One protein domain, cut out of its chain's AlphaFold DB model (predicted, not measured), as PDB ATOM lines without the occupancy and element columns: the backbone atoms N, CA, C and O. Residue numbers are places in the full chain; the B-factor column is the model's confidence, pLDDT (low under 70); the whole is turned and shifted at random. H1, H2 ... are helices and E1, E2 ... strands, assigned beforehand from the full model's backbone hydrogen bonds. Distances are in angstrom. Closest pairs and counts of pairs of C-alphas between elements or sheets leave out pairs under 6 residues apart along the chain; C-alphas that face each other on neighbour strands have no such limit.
ATOM      1  N   GLN A  17      -4.642 123.285 -26.449       96.12
ATOM      2  CA  GLN A  17      -5.409 122.055 -26.275       96.12
ATOM      3  C   GLN A  17      -4.818 121.164 -25.177       96.12
ATOM      4  O   GLN A  17      -5.542 120.642 -24.336       96.12
ATOM      5  N   ARG A  18      -3.488 121.059 -25.119       97.38
ATOM      6  CA  ARG A  18      -2.808 120.258 -24.101       97.38
ATOM      7  C   ARG A  18      -2.916 120.873 -22.707       97.38
ATOM      8  O   ARG A  18      -3.019 120.145 -21.725       97.38
ATOM      9  N   ALA A  19      -2.908 122.202 -22.611       97.81
ATOM     10  CA  ALA A  19      -3.183 122.891 -21.355       97.81
ATOM     11  C   ALA A  19      -4.627 122.641 -20.891       97.81
ATOM     12  O   ALA A  19      -4.844 122.361 -19.714       97.81
ATOM     13  N   LEU A  20      -5.597 122.682 -21.809       98.38
ATOM     14  CA  LEU A  20      -6.997 122.396 -21.503       98.38
ATOM     15  C   LEU A  20      -7.194 120.952 -21.019       98.38
ATOM     16  O   LEU A  20      -7.833 120.735 -19.994       98.38
ATOM     17  N   GLU A  21      -6.595 119.978 -21.705       98.44
ATOM     18  CA  GLU A  21      -6.606 118.566 -21.300       98.44
ATOM     19  C   GLU A  21      -5.974 118.359 -19.922       98.44
ATOM     20  O   GLU A  21      -6.526 117.635 -19.098       98.44
ATOM     21  N   ALA A  22      -4.857 119.036 -19.637       98.50
ATOM     22  CA  ALA A  22      -4.209 118.967 -18.332       98.50
ATOM     23  C   ALA A  22      -5.089 119.554 -17.215       98.50
ATOM     24  O   ALA A  22      -5.162 118.987 -16.130       98.50
ATOM     25  N   ILE A  23      -5.794 120.661 -17.471       98.44
ATOM     26  CA  ILE A  23      -6.761 121.232 -16.519       98.44
ATOM     27  C   ILE A  23      -7.948 120.279 -16.311       98.44
ATOM     28  O   ILE A  23      -8.472 120.174 -15.203       98.44
ATOM     29  N   ALA A  24      -8.369 119.585 -17.368       98.75
ATOM     30  CA  ALA A  24      -9.462 118.624 -17.340       98.75
ATOM     31  C   ALA A  24      -9.071 117.251 -16.753       98.75
ATOM     32  O   ALA A  24      -9.944 116.390 -16.632       98.75
ATOM     33  N   ASP A  25      -7.805 117.029 -16.384       98.81
ATOM     34  CA  ASP A  25      -7.327 115.796 -15.755       98.81
ATOM     35  C   ASP A  25      -7.314 115.928 -14.222       98.81
ATOM     36  O   ASP A  25      -6.398 116.478 -13.601       98.81
ATOM     37  N   TYR A  26      -8.363 115.392 -13.608       98.81
ATOM     38  CA  TYR A  26      -8.583 115.384 -12.165       98.81
ATOM     39  C   TYR A  26      -7.919 114.179 -11.483       98.81
ATOM     40  O   TYR A  26      -7.805 114.143 -10.263       98.81
ATOM     41  N   GLN A  27      -7.442 113.191 -12.239       98.50
ATOM     42  CA  GLN A  27      -6.780 112.015 -11.671       98.50
ATOM     43  C   GLN A  27      -5.287 112.262 -11.471       98.50
ATOM     44  O   GLN A  27      -4.756 112.021 -10.388       98.50
ATOM     45  N   ASP A  28      -4.614 112.763 -12.505       98.50
ATOM     46  CA  ASP A  28      -3.155 112.798 -12.559       98.50
ATOM     47  C   ASP A  28      -2.588 114.206 -12.376       98.50
ATOM     48  O   ASP A  28      -1.557 114.376 -11.719       98.50
ATOM     49  N   VAL A  29      -3.240 115.223 -12.948       98.62
ATOM     50  CA  VAL A  29      -2.715 116.597 -12.953       98.62
ATOM     51  C   VAL A  29      -3.224 117.379 -11.755       98.62
ATOM     52  O   VAL A  29      -2.411 117.875 -10.970       98.62
ATOM     53  N   ARG A  30      -4.549 117.472 -11.581       98.38
ATOM     54  CA  ARG A  30      -5.170 118.284 -10.525       98.38
ATOM     55  C   ARG A  30      -4.551 118.064  -9.144       98.38
ATOM     56  O   ARG A  30      -4.119 119.067  -8.580       98.38
ATOM     57  N   PRO A  31      -4.422 116.837  -8.598       98.00
ATOM     58  CA  PRO A  31      -3.873 116.650  -7.253       98.00
ATOM     59  C   PRO A  31      -2.411 117.100  -7.103       98.00
ATOM     60  O   PRO A  31      -1.977 117.373  -5.988       98.00
ATOM     61  N   ARG A  32      -1.647 117.216  -8.198       98.12
ATOM     62  CA  ARG A  32      -0.233 117.638  -8.171       98.12
ATOM     63  C   ARG A  32      -0.045 119.153  -8.184       98.12
ATOM     64  O   ARG A  32       1.047 119.621  -7.882       98.12
ATOM     65  N   ILE A  33      -1.080 119.910  -8.550       96.94
ATOM     66  CA  ILE A  33      -1.023 121.376  -8.684       96.94
ATOM     67  C   ILE A  33      -1.798 122.111  -7.581       96.94
ATOM     68  O   ILE A  33      -1.898 123.337  -7.611       96.94
ATOM     69  N   LEU A  34      -2.362 121.381  -6.613       97.50
ATOM     70  CA  LEU A  34      -3.054 121.974  -5.471       97.50
ATOM     71  C   LEU A  34      -2.059 122.599  -4.488       97.50
ATOM     72  O   LEU A  34      -1.000 122.044  -4.203       97.50
ATOM     73  N   SER A  35      -2.422 123.755  -3.936       97.44
ATOM     74  CA  SER A  35      -1.671 124.371  -2.840       97.44
ATOM     75  C   SER A  35      -2.003 123.710  -1.499       97.44
ATOM     76  O   SER A  35      -2.954 122.939  -1.378       97.44
ATOM     77  N   SER A  36      -1.278 124.093  -0.447       96.88
ATOM     78  CA  SER A  36      -1.522 123.627   0.924       96.88
ATOM     79  C   SER A  36      -2.891 124.010   1.501       96.88
ATOM     80  O   SER A  36      -3.209 123.581   2.601       96.88
ATOM     81  N   HIS A  37      -3.684 124.836   0.810       97.81
ATOM     82  CA  HIS A  37      -5.044 125.194   1.224       97.81
ATOM     83  C   HIS A  37      -6.093 124.136   0.854       97.81
ATOM     84  O   HIS A  37      -7.249 124.268   1.255       97.81
ATOM     85  N   TYR A  38      -5.720 123.132   0.062       98.12
ATOM     86  CA  TYR A  38      -6.609 122.062  -0.364       98.12
ATOM     87  C   TYR A  38      -6.288 120.781   0.405       98.12
ATOM     88  O   TYR A  38      -5.127 120.388   0.525       98.12
ATOM     89  N   HIS A  39      -7.327 120.114   0.896       97.62
ATOM     90  CA  HIS A  39      -7.224 118.872   1.660       97.62
ATOM     91  C   HIS A  39      -8.255 117.853   1.175       97.62
ATOM     92  O   HIS A  39      -9.217 118.216   0.495       97.62
ATOM     93  N   ASP A  40      -8.052 116.585   1.536       98.00
ATOM     94  CA  ASP A  40      -9.009 115.488   1.322       98.00
ATOM     95  C   ASP A  40      -9.486 115.339  -0.133       98.00
ATOM     96  O   ASP A  40     -10.630 114.970  -0.395       98.00
ATOM     97  N   TYR A  41      -8.608 115.661  -1.088       98.69
ATOM     98  CA  TYR A  41      -8.931 115.599  -2.505       98.69
ATOM     99  C   TYR A  41      -9.243 114.164  -2.931       98.69
ATOM    100  O   TYR A  41      -8.439 113.254  -2.719       98.69
ATOM    101  N   LYS A  42     -10.385 113.975  -3.591       98.56
ATOM    102  CA  LYS A  42     -10.793 112.692  -4.165       98.56
ATOM    103  C   LYS A  42     -11.599 112.899  -5.443       98.56
ATOM    104  O   LYS A  42     -12.439 113.794  -5.526       98.56
ATOM    105  N   VAL A  43     -11.372 112.030  -6.420       98.81
ATOM    106  CA  VAL A  43     -12.259 111.875  -7.579       98.81
ATOM    107  C   VAL A  43     -13.340 110.867  -7.203       98.81
ATOM    108  O   VAL A  43     -13.029 109.804  -6.668       98.81
ATOM    109  N   LEU A  44     -14.598 111.216  -7.451       98.69
ATOM    110  CA  LEU A  44     -15.762 110.380  -7.152       98.69
ATOM    111  C   LEU A  44     -16.278 109.676  -8.407       98.69
ATOM    112  O   LEU A  44     -16.590 108.491  -8.359       98.69
ATOM    113  N   GLU A  45     -16.326 110.392  -9.532       98.75
ATOM    114  CA  GLU A  45     -16.789 109.869 -10.817       98.75
ATOM    115  C   GLU A  45     -15.929 110.421 -11.954       98.75
ATOM    116  O   GLU A  45     -15.485 111.572 -11.917       98.75
ATOM    117  N   GLY A  46     -15.690 109.600 -12.979       98.50
ATOM    118  CA  GLY A  46     -14.862 109.979 -14.120       98.50
ATOM    119  C   GLY A  46     -13.431 110.296 -13.690       98.50
ATOM    120  O   GLY A  46     -12.701 109.417 -13.232       98.50
ATOM    121  N   GLY A  47     -13.021 111.553 -13.859       98.19
ATOM    122  CA  GLY A  47     -11.689 112.034 -13.497       98.19
ATOM    123  C   GLY A  47     -10.898 112.611 -14.665       98.19
ATOM    124  O   GLY A  47      -9.820 113.157 -14.454       98.19
ATOM    125  N   LYS A  48     -11.429 112.513 -15.886       98.50
ATOM    126  CA  LYS A  48     -10.875 113.153 -17.079       98.50
ATOM    127  C   LYS A  48     -12.016 113.728 -17.909       98.50
ATOM    128  O   LYS A  48     -12.893 112.989 -18.348       98.50
ATOM    129  N   GLY A  49     -12.000 115.037 -18.135       98.19
ATOM    130  CA  GLY A  49     -12.984 115.714 -18.979       98.19
ATOM    131  C   GLY A  49     -14.355 115.936 -18.329       98.19
ATOM    132  O   GLY A  49     -14.517 115.889 -17.107       98.19
ATOM    133  N   ALA A  50     -15.342 116.228 -19.180       98.50
ATOM    134  CA  ALA A  50     -16.716 116.516 -18.778       98.50
ATOM    135  C   ALA A  50     -17.378 115.312 -18.087       98.50
ATOM    136  O   ALA A  50     -17.124 114.164 -18.442       98.50
ATOM    137  N   GLY A  51     -18.239 115.586 -17.107       98.31
ATOM    138  CA  GLY A  51     -18.871 114.557 -16.278       98.31
ATOM    139  C   GLY A  51     -18.001 114.082 -15.113       98.31
ATOM    140  O   GLY A  51     -18.462 113.287 -14.305       98.31
ATOM    141  N   THR A  52     -16.769 114.585 -14.986       98.88
ATOM    142  CA  THR A  52     -15.965 114.355 -13.784       98.88
ATOM    143  C   THR A  52     -16.652 114.956 -12.559       98.88
ATOM    144  O   THR A  52     -17.114 116.098 -12.596       98.88
ATOM    145  N   VAL A  53     -16.664 114.204 -11.460       98.88
ATOM    146  CA  VAL A  53     -17.089 114.678 -10.141       98.88
ATOM    147  C   VAL A  53     -15.939 114.484  -9.165       98.88
ATOM    148  O   VAL A  53     -15.394 113.385  -9.048       98.88
ATOM    149  N   ALA A  54     -15.556 115.544  -8.460       98.88
ATOM    150  CA  ALA A  54     -14.478 115.512  -7.478       98.88
ATOM    151  C   ALA A  54     -14.840 116.322  -6.232       98.88
ATOM    152  O   ALA A  54     -15.631 117.262  -6.286       98.88
ATOM    153  N   GLU A  55     -14.243 115.963  -5.103       98.75
ATOM    154  CA  GLU A  55     -14.492 116.601  -3.815       98.75
ATOM    155  C   GLU A  55     -13.174 116.980  -3.140       98.75
ATOM    156  O   GLU A  55     -12.169 116.279  -3.286       98.75
ATOM    157  N   TRP A  56     -13.176 118.095  -2.413       98.75
ATOM    158  CA  TRP A  56     -12.061 118.519  -1.566       98.75
ATOM    159  C   TRP A  56     -12.509 119.512  -0.494       98.75
ATOM    160  O   TRP A  56     -13.522 120.201  -0.625       98.75
ATOM    161  N   THR A  57     -11.686 119.665   0.539       98.38
ATOM    162  CA  THR A  57     -11.796 120.760   1.506       98.38
ATOM    163  C   THR A  57     -10.907 121.926   1.067       98.38
ATOM    164  O   THR A  57      -9.702 121.758   0.907       98.38
ATOM    165  N   LEU A  58     -11.478 123.122   0.892       97.38
ATOM    166  CA  LEU A  58     -10.761 124.375   0.628       97.38
ATOM    167  C   LEU A  58     -10.706 125.246   1.893       97.38
ATOM    168  O   LEU A  58     -11.712 125.834   2.301       97.38
ATOM    169  N   GLN A  59      -9.523 125.365   2.492       97.06
ATOM    170  CA  GLN A  59      -9.250 126.157   3.692       97.06
ATOM    171  C   GLN A  59      -8.733 127.559   3.324       97.06
ATOM    172  O   GLN A  59      -7.528 127.807   3.268       97.06
ATOM    173  N   ALA A  60      -9.646 128.506   3.094       90.44
ATOM    174  CA  ALA A  60      -9.297 129.876   2.708       90.44
ATOM    175  C   ALA A  60      -8.612 130.671   3.838       90.44
ATOM    176  O   ALA A  60      -7.711 131.465   3.588       90.44
ATOM    177  N   THR A  61      -9.034 130.473   5.090       91.81
ATOM    178  CA  THR A  61      -8.399 131.060   6.287       91.81
ATOM    179  C   THR A  61      -8.522 130.096   7.463       91.81
ATOM    180  O   THR A  61      -9.264 129.125   7.381       91.81
ATOM    181  N   GLN A  62      -7.889 130.374   8.608       90.06
ATOM    182  CA  GLN A  62      -8.002 129.524   9.806       90.06
ATOM    183  C   GLN A  62      -9.457 129.232  10.235       90.06
ATOM    184  O   GLN A  62      -9.744 128.150  10.733       90.06
ATOM    185  N   LYS A  63     -10.389 130.175  10.026       95.06
ATOM    186  CA  LYS A  63     -11.809 130.051  10.422       95.06
ATOM    187  C   LYS A  63     -12.769 129.900   9.236       95.06
ATOM    188  O   LYS A  63     -13.985 130.045   9.403       95.06
ATOM    189  N   ARG A  64     -12.245 129.710   8.025       93.94
ATOM    190  CA  ARG A  64     -13.045 129.583   6.804       93.94
ATOM    191  C   ARG A  64     -12.559 128.393   6.003       93.94
ATOM    192  O   ARG A  64     -11.522 128.457   5.350       93.94
ATOM    193  N   SER A  65     -13.371 127.350   6.049       96.12
ATOM    194  CA  SER A  65     -13.256 126.156   5.234       96.12
ATOM    195  C   SER A  65     -14.529 125.970   4.416       96.12
ATOM    196  O   SER A  65     -15.600 126.468   4.779       96.12
ATOM    197  N   ARG A  66     -14.407 125.275   3.291       96.56
ATOM    198  CA  ARG A  66     -15.532 124.857   2.457       96.56
ATOM    199  C   ARG A  66     -15.277 123.441   1.974       96.56
ATOM    200  O   ARG A  66     -14.204 123.180   1.447       96.56
ATOM    201  N   ASN A  67     -16.263 122.566   2.111       98.00
ATOM    202  CA  ASN A  67     -16.272 121.300   1.392       98.00
ATOM    203  C   ASN A  67     -16.872 121.553   0.003       98.00
ATOM    204  O   ASN A  67     -18.033 121.954  -0.109       98.00
ATOM    205  N   VAL A  68     -16.047 121.407  -1.025       98.56
ATOM    206  CA  VAL A  68     -16.422 121.619  -2.420       98.56
ATOM    207  C   VAL A  68     -16.761 120.271  -3.029       98.56
ATOM    208  O   VAL A  68     -15.943 119.359  -2.958       98.56
ATOM    209  N   HIS A  69     -17.926 120.178  -3.666       98.81
ATOM    210  CA  HIS A  69     -18.336 119.026  -4.462       98.81
ATOM    211  C   HIS A  69     -18.489 119.473  -5.918       98.81
ATOM    212  O   HIS A  69     -19.545 119.950  -6.331       98.81
ATOM    213  N   ALA A  70     -17.400 119.402  -6.679       98.81
ATOM    214  CA  ALA A  70     -17.313 119.967  -8.015       98.81
ATOM    215  C   ALA A  70     -17.821 118.993  -9.081       98.81
ATOM    216  O   ALA A  70     -17.264 117.911  -9.260       98.81
ATOM    217  N   VAL A  71     -18.826 119.430  -9.839       98.88
ATOM    218  CA  VAL A  71     -19.281 118.794 -11.079       98.88
ATOM    219  C   VAL A  71     -18.649 119.525 -12.260       98.88
ATOM    220  O   VAL A  71     -18.798 120.744 -12.395       98.88
ATOM    221  N   VAL A  72     -17.931 118.783 -13.100       98.88
ATOM    222  CA  VAL A  72     -17.094 119.333 -14.169       98.88
ATOM    223  C   VAL A  72     -17.806 119.280 -15.516       98.88
ATOM    224  O   VAL A  72     -18.260 118.224 -15.960       98.88
ATOM    225  N   SER A  73     -17.823 120.408 -16.222       98.81
ATOM    226  CA  SER A  73     -18.115 120.466 -17.655       98.81
ATOM    227  C   SER A  73     -16.924 121.032 -18.426       98.81
ATOM    228  O   SER A  73     -16.110 121.783 -17.886       98.81
ATOM    229  N   VAL A  74     -16.801 120.641 -19.692       98.56
ATOM    230  CA  VAL A  74     -15.706 121.061 -20.572       98.56
ATOM    231  C   VAL A  74     -16.295 121.511 -21.905       98.56
ATOM    232  O   VAL A  74     -17.175 120.844 -22.447       98.56
ATOM    233  N   SER A  75     -15.812 122.640 -22.410       97.62
ATOM    234  CA  SER A  75     -16.014 123.122 -23.780       97.62
ATOM    235  C   SER A  75     -14.660 123.297 -24.471       97.62
ATOM    236  O   SER A  75     -13.621 123.122 -23.837       97.62
ATOM    237  N   ASP A  76     -14.658 123.689 -25.746       96.69
ATOM    238  CA  ASP A  76     -13.467 123.777 -26.610       96.69
ATOM    239  C   ASP A  76     -12.270 124.542 -26.022       96.69
ATOM    240  O   ASP A  76     -11.135 124.327 -26.431       96.69
ATOM    241  N   SER A  77     -12.503 125.469 -25.090       97.44
ATOM    242  CA  SER A  77     -11.446 126.293 -24.485       97.44
ATOM    243  C   SER A  77     -11.640 126.548 -22.990       97.44
ATOM    244  O   SER A  77     -10.955 127.396 -22.414       97.44
ATOM    245  N   MET A  78     -12.573 125.848 -22.339       98.56
ATOM    246  CA  MET A  78     -12.898 126.113 -20.941       98.56
ATOM    247  C   MET A  78     -13.261 124.849 -20.166       98.56
ATOM    248  O   MET A  78     -14.040 124.022 -20.630       98.56
ATOM    249  N   VAL A  79     -12.762 124.755 -18.934       98.81
ATOM    250  CA  VAL A  79     -13.242 123.809 -17.919       98.81
ATOM    251  C   VAL A  79     -14.040 124.586 -16.877       98.81
ATOM    252  O   VAL A  79     -13.571 125.604 -16.368       98.81
ATOM    253  N   THR A  80     -15.245 124.125 -16.553       98.88
ATOM    254  CA  THR A  80     -16.097 124.715 -15.513       98.88
ATOM    255  C   THR A  80     -16.287 123.725 -14.375       98.88
ATOM    256  O   THR A  80     -16.751 122.612 -14.590       98.88
ATOM    257  N   GLU A  81     -15.969 124.155 -13.158       98.81
ATOM    258  CA  GLU A  81     -16.247 123.459 -11.903       98.81
ATOM    259  C   GLU A  81     -17.465 124.121 -11.247       98.81
ATOM    260  O   GLU A  81     -17.405 125.288 -10.842       98.81
ATOM    261  N   ARG A  82     -18.584 123.401 -11.133       98.75
ATOM    262  CA  ARG A  82     -19.762 123.864 -10.389       98.75
ATOM    263  C   ARG A  82     -19.832 123.142  -9.052       98.75
ATOM    264  O   ARG A  82     -19.964 121.924  -9.031       98.75
ATOM    265  N   ASP A  83     -19.766 123.888  -7.954       98.44
ATOM    266  CA  ASP A  83     -19.892 123.317  -6.612       98.44
ATOM    267  C   ASP A  83     -21.362 123.015  -6.296       98.44
ATOM    268  O   ASP A  83     -22.170 123.932  -6.182       98.44
ATOM    269  N   SER A  84     -21.716 121.742  -6.129       98.25
ATOM    270  CA  SER A  84     -23.074 121.320  -5.765       98.25
ATOM    271  C   SER A  84     -23.442 121.653  -4.314       98.25
ATOM    272  O   SER A  84     -24.625 121.661  -3.977       98.25
ATOM    273  N   ASN A  85     -22.464 121.976  -3.461       97.75
ATOM    274  CA  ASN A  85     -22.704 122.368  -2.071       97.75
ATOM    275  C   ASN A  85     -22.944 123.878  -1.909       97.75
ATOM    276  O   ASN A  85     -23.225 124.350  -0.803       97.75
ATOM    277  N   SER A  86     -22.797 124.671  -2.976       95.12
ATOM    278  CA  SER A  86     -22.966 126.122  -2.911       95.12
ATOM    279  C   SER A  86     -23.337 126.753  -4.257       95.12
ATOM    280  O   SER A  86     -23.738 126.087  -5.200       95.12
ATOM    281  N   THR A  87     -23.253 128.079  -4.351       94.81
ATOM    282  CA  THR A  87     -23.418 128.818  -5.613       94.81
ATOM    283  C   THR A  87     -22.085 129.135  -6.295       94.81
ATOM    284  O   THR A  87     -22.062 129.877  -7.276       94.81
ATOM    285  N   MET A  88     -20.967 128.617  -5.772       95.94
ATOM    286  CA  MET A  88     -19.633 128.880  -6.304       95.94
ATOM    287  C   MET A  88     -19.431 128.170  -7.648       95.94
ATOM    288  O   MET A  88     -19.718 126.983  -7.797       95.94
ATOM    289  N   VAL A  89     -18.904 128.913  -8.618       98.12
ATOM    290  CA  VAL A  89     -18.492 128.396  -9.923       98.12
ATOM    291  C   VAL A  89     -17.061 128.849 -10.171       98.12
ATOM    292  O   VAL A  89     -16.760 130.037 -10.029       98.12
ATOM    293  N   THR A  90     -16.193 127.916 -10.544       98.19
ATOM    294  CA  THR A  90     -14.816 128.196 -10.959       98.19
ATOM    295  C   THR A  90     -14.675 127.875 -12.439       98.19
ATOM    296  O   THR A  90     -15.071 126.805 -12.889       98.19
ATOM    297  N   THR A  91     -14.122 128.811 -13.203       98.44
ATOM    298  CA  THR A  91     -13.872 128.641 -14.634       98.44
ATOM    299  C   THR A  91     -12.382 128.724 -14.920       98.44
ATOM    300  O   THR A  91     -11.683 129.612 -14.432       98.44
ATOM    301  N   TRP A  92     -11.903 127.800 -15.745       98.44
ATOM    302  CA  TRP A  92     -10.546 127.773 -16.269       98.44
ATOM    303  C   TRP A  92     -10.612 127.967 -17.774       98.44
ATOM    304  O   TRP A  92     -10.986 127.046 -18.496       98.44
ATOM    305  N   THR A  93     -10.276 129.164 -18.244       98.25
ATOM    306  CA  THR A  93     -10.266 129.488 -19.674       98.25
ATOM    307  C   THR A  93      -8.849 129.393 -20.215       98.25
ATOM    308  O   THR A  93      -7.938 130.016 -19.669       98.25
ATOM    309  N   VAL A  94      -8.674 128.673 -21.316       98.00
ATOM    310  CA  VAL A  94      -7.414 128.610 -22.054       98.00
ATOM    311  C   VAL A  94      -7.560 129.393 -23.349       98.00
ATOM    312  O   VAL A  94      -8.411 129.095 -24.179       98.00
TER     313      VAL A  94
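AT A GLANCE: This is residues 17 to 94 of the 102 residues of an uncharacterized protein of Nocardia africana (UniProt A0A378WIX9). A twisted, curled sheet of five strands forms a wall, with one short helix, H1, over one face at the E4 and E5 end. The strands make a meander, each the antiparallel neighbour of the one before, in the order E1 E2 E3 E4 E5; the longest, E3, bends by 60 degrees at residue 67. The printed part has 78 residues, with one named helix followed by five named strands, and is mostly strand. It is compact, with a radius of gyration of the C-alphas of 12.1 A, and only just elongated, spanning 38 by 25 by 22 A.

HOW THE PARTS SIT: H1, residues 17 to 23, is on the sheet, over E4, residues 78 to 83, with the C-alphas of Leu 20 and Met 78 closest at 7.0 A. Its height over the sheet is 9.1 A, from a local plane of just 6 C-alphas; on the local plane it runs along E4 at 11 degrees. Every O i to N i+4 pair in H1 is within hydrogen-bond range. E1, residues 38 to 45, forms a hairpin with E2, residues 53 to 61, with N 42 and O 55 at 2.9 A. E2 forms one with E3, residues 64 to 75, with N 58 and O 66 at 2.8 A. E3 and E4 form another, with N 73 and O 80 at 2.9 A. E4 and E5, residues 89 to 93, form the last, with N 81 and O 90 at 2.8 A. The edge strands E1 and E5 are apart.

IN THESE COORDINATES: H1 begins at C-alpha 17 (-5.409, 122.055, -26.275). E1 is 19.0 A long, E2 24.8 A and E3 31.4 A. E5 ends at C-alpha 93 (-10.266, 129.488, -19.674).

THE WHOLE: The C-alphas farthest apart, Gln 17 and Lys 63, are 38.1 A apart. The long link is H1 to E1, residues 24 to 37. The printed part has no cut, and no printed residue is under 70 in pLDDT.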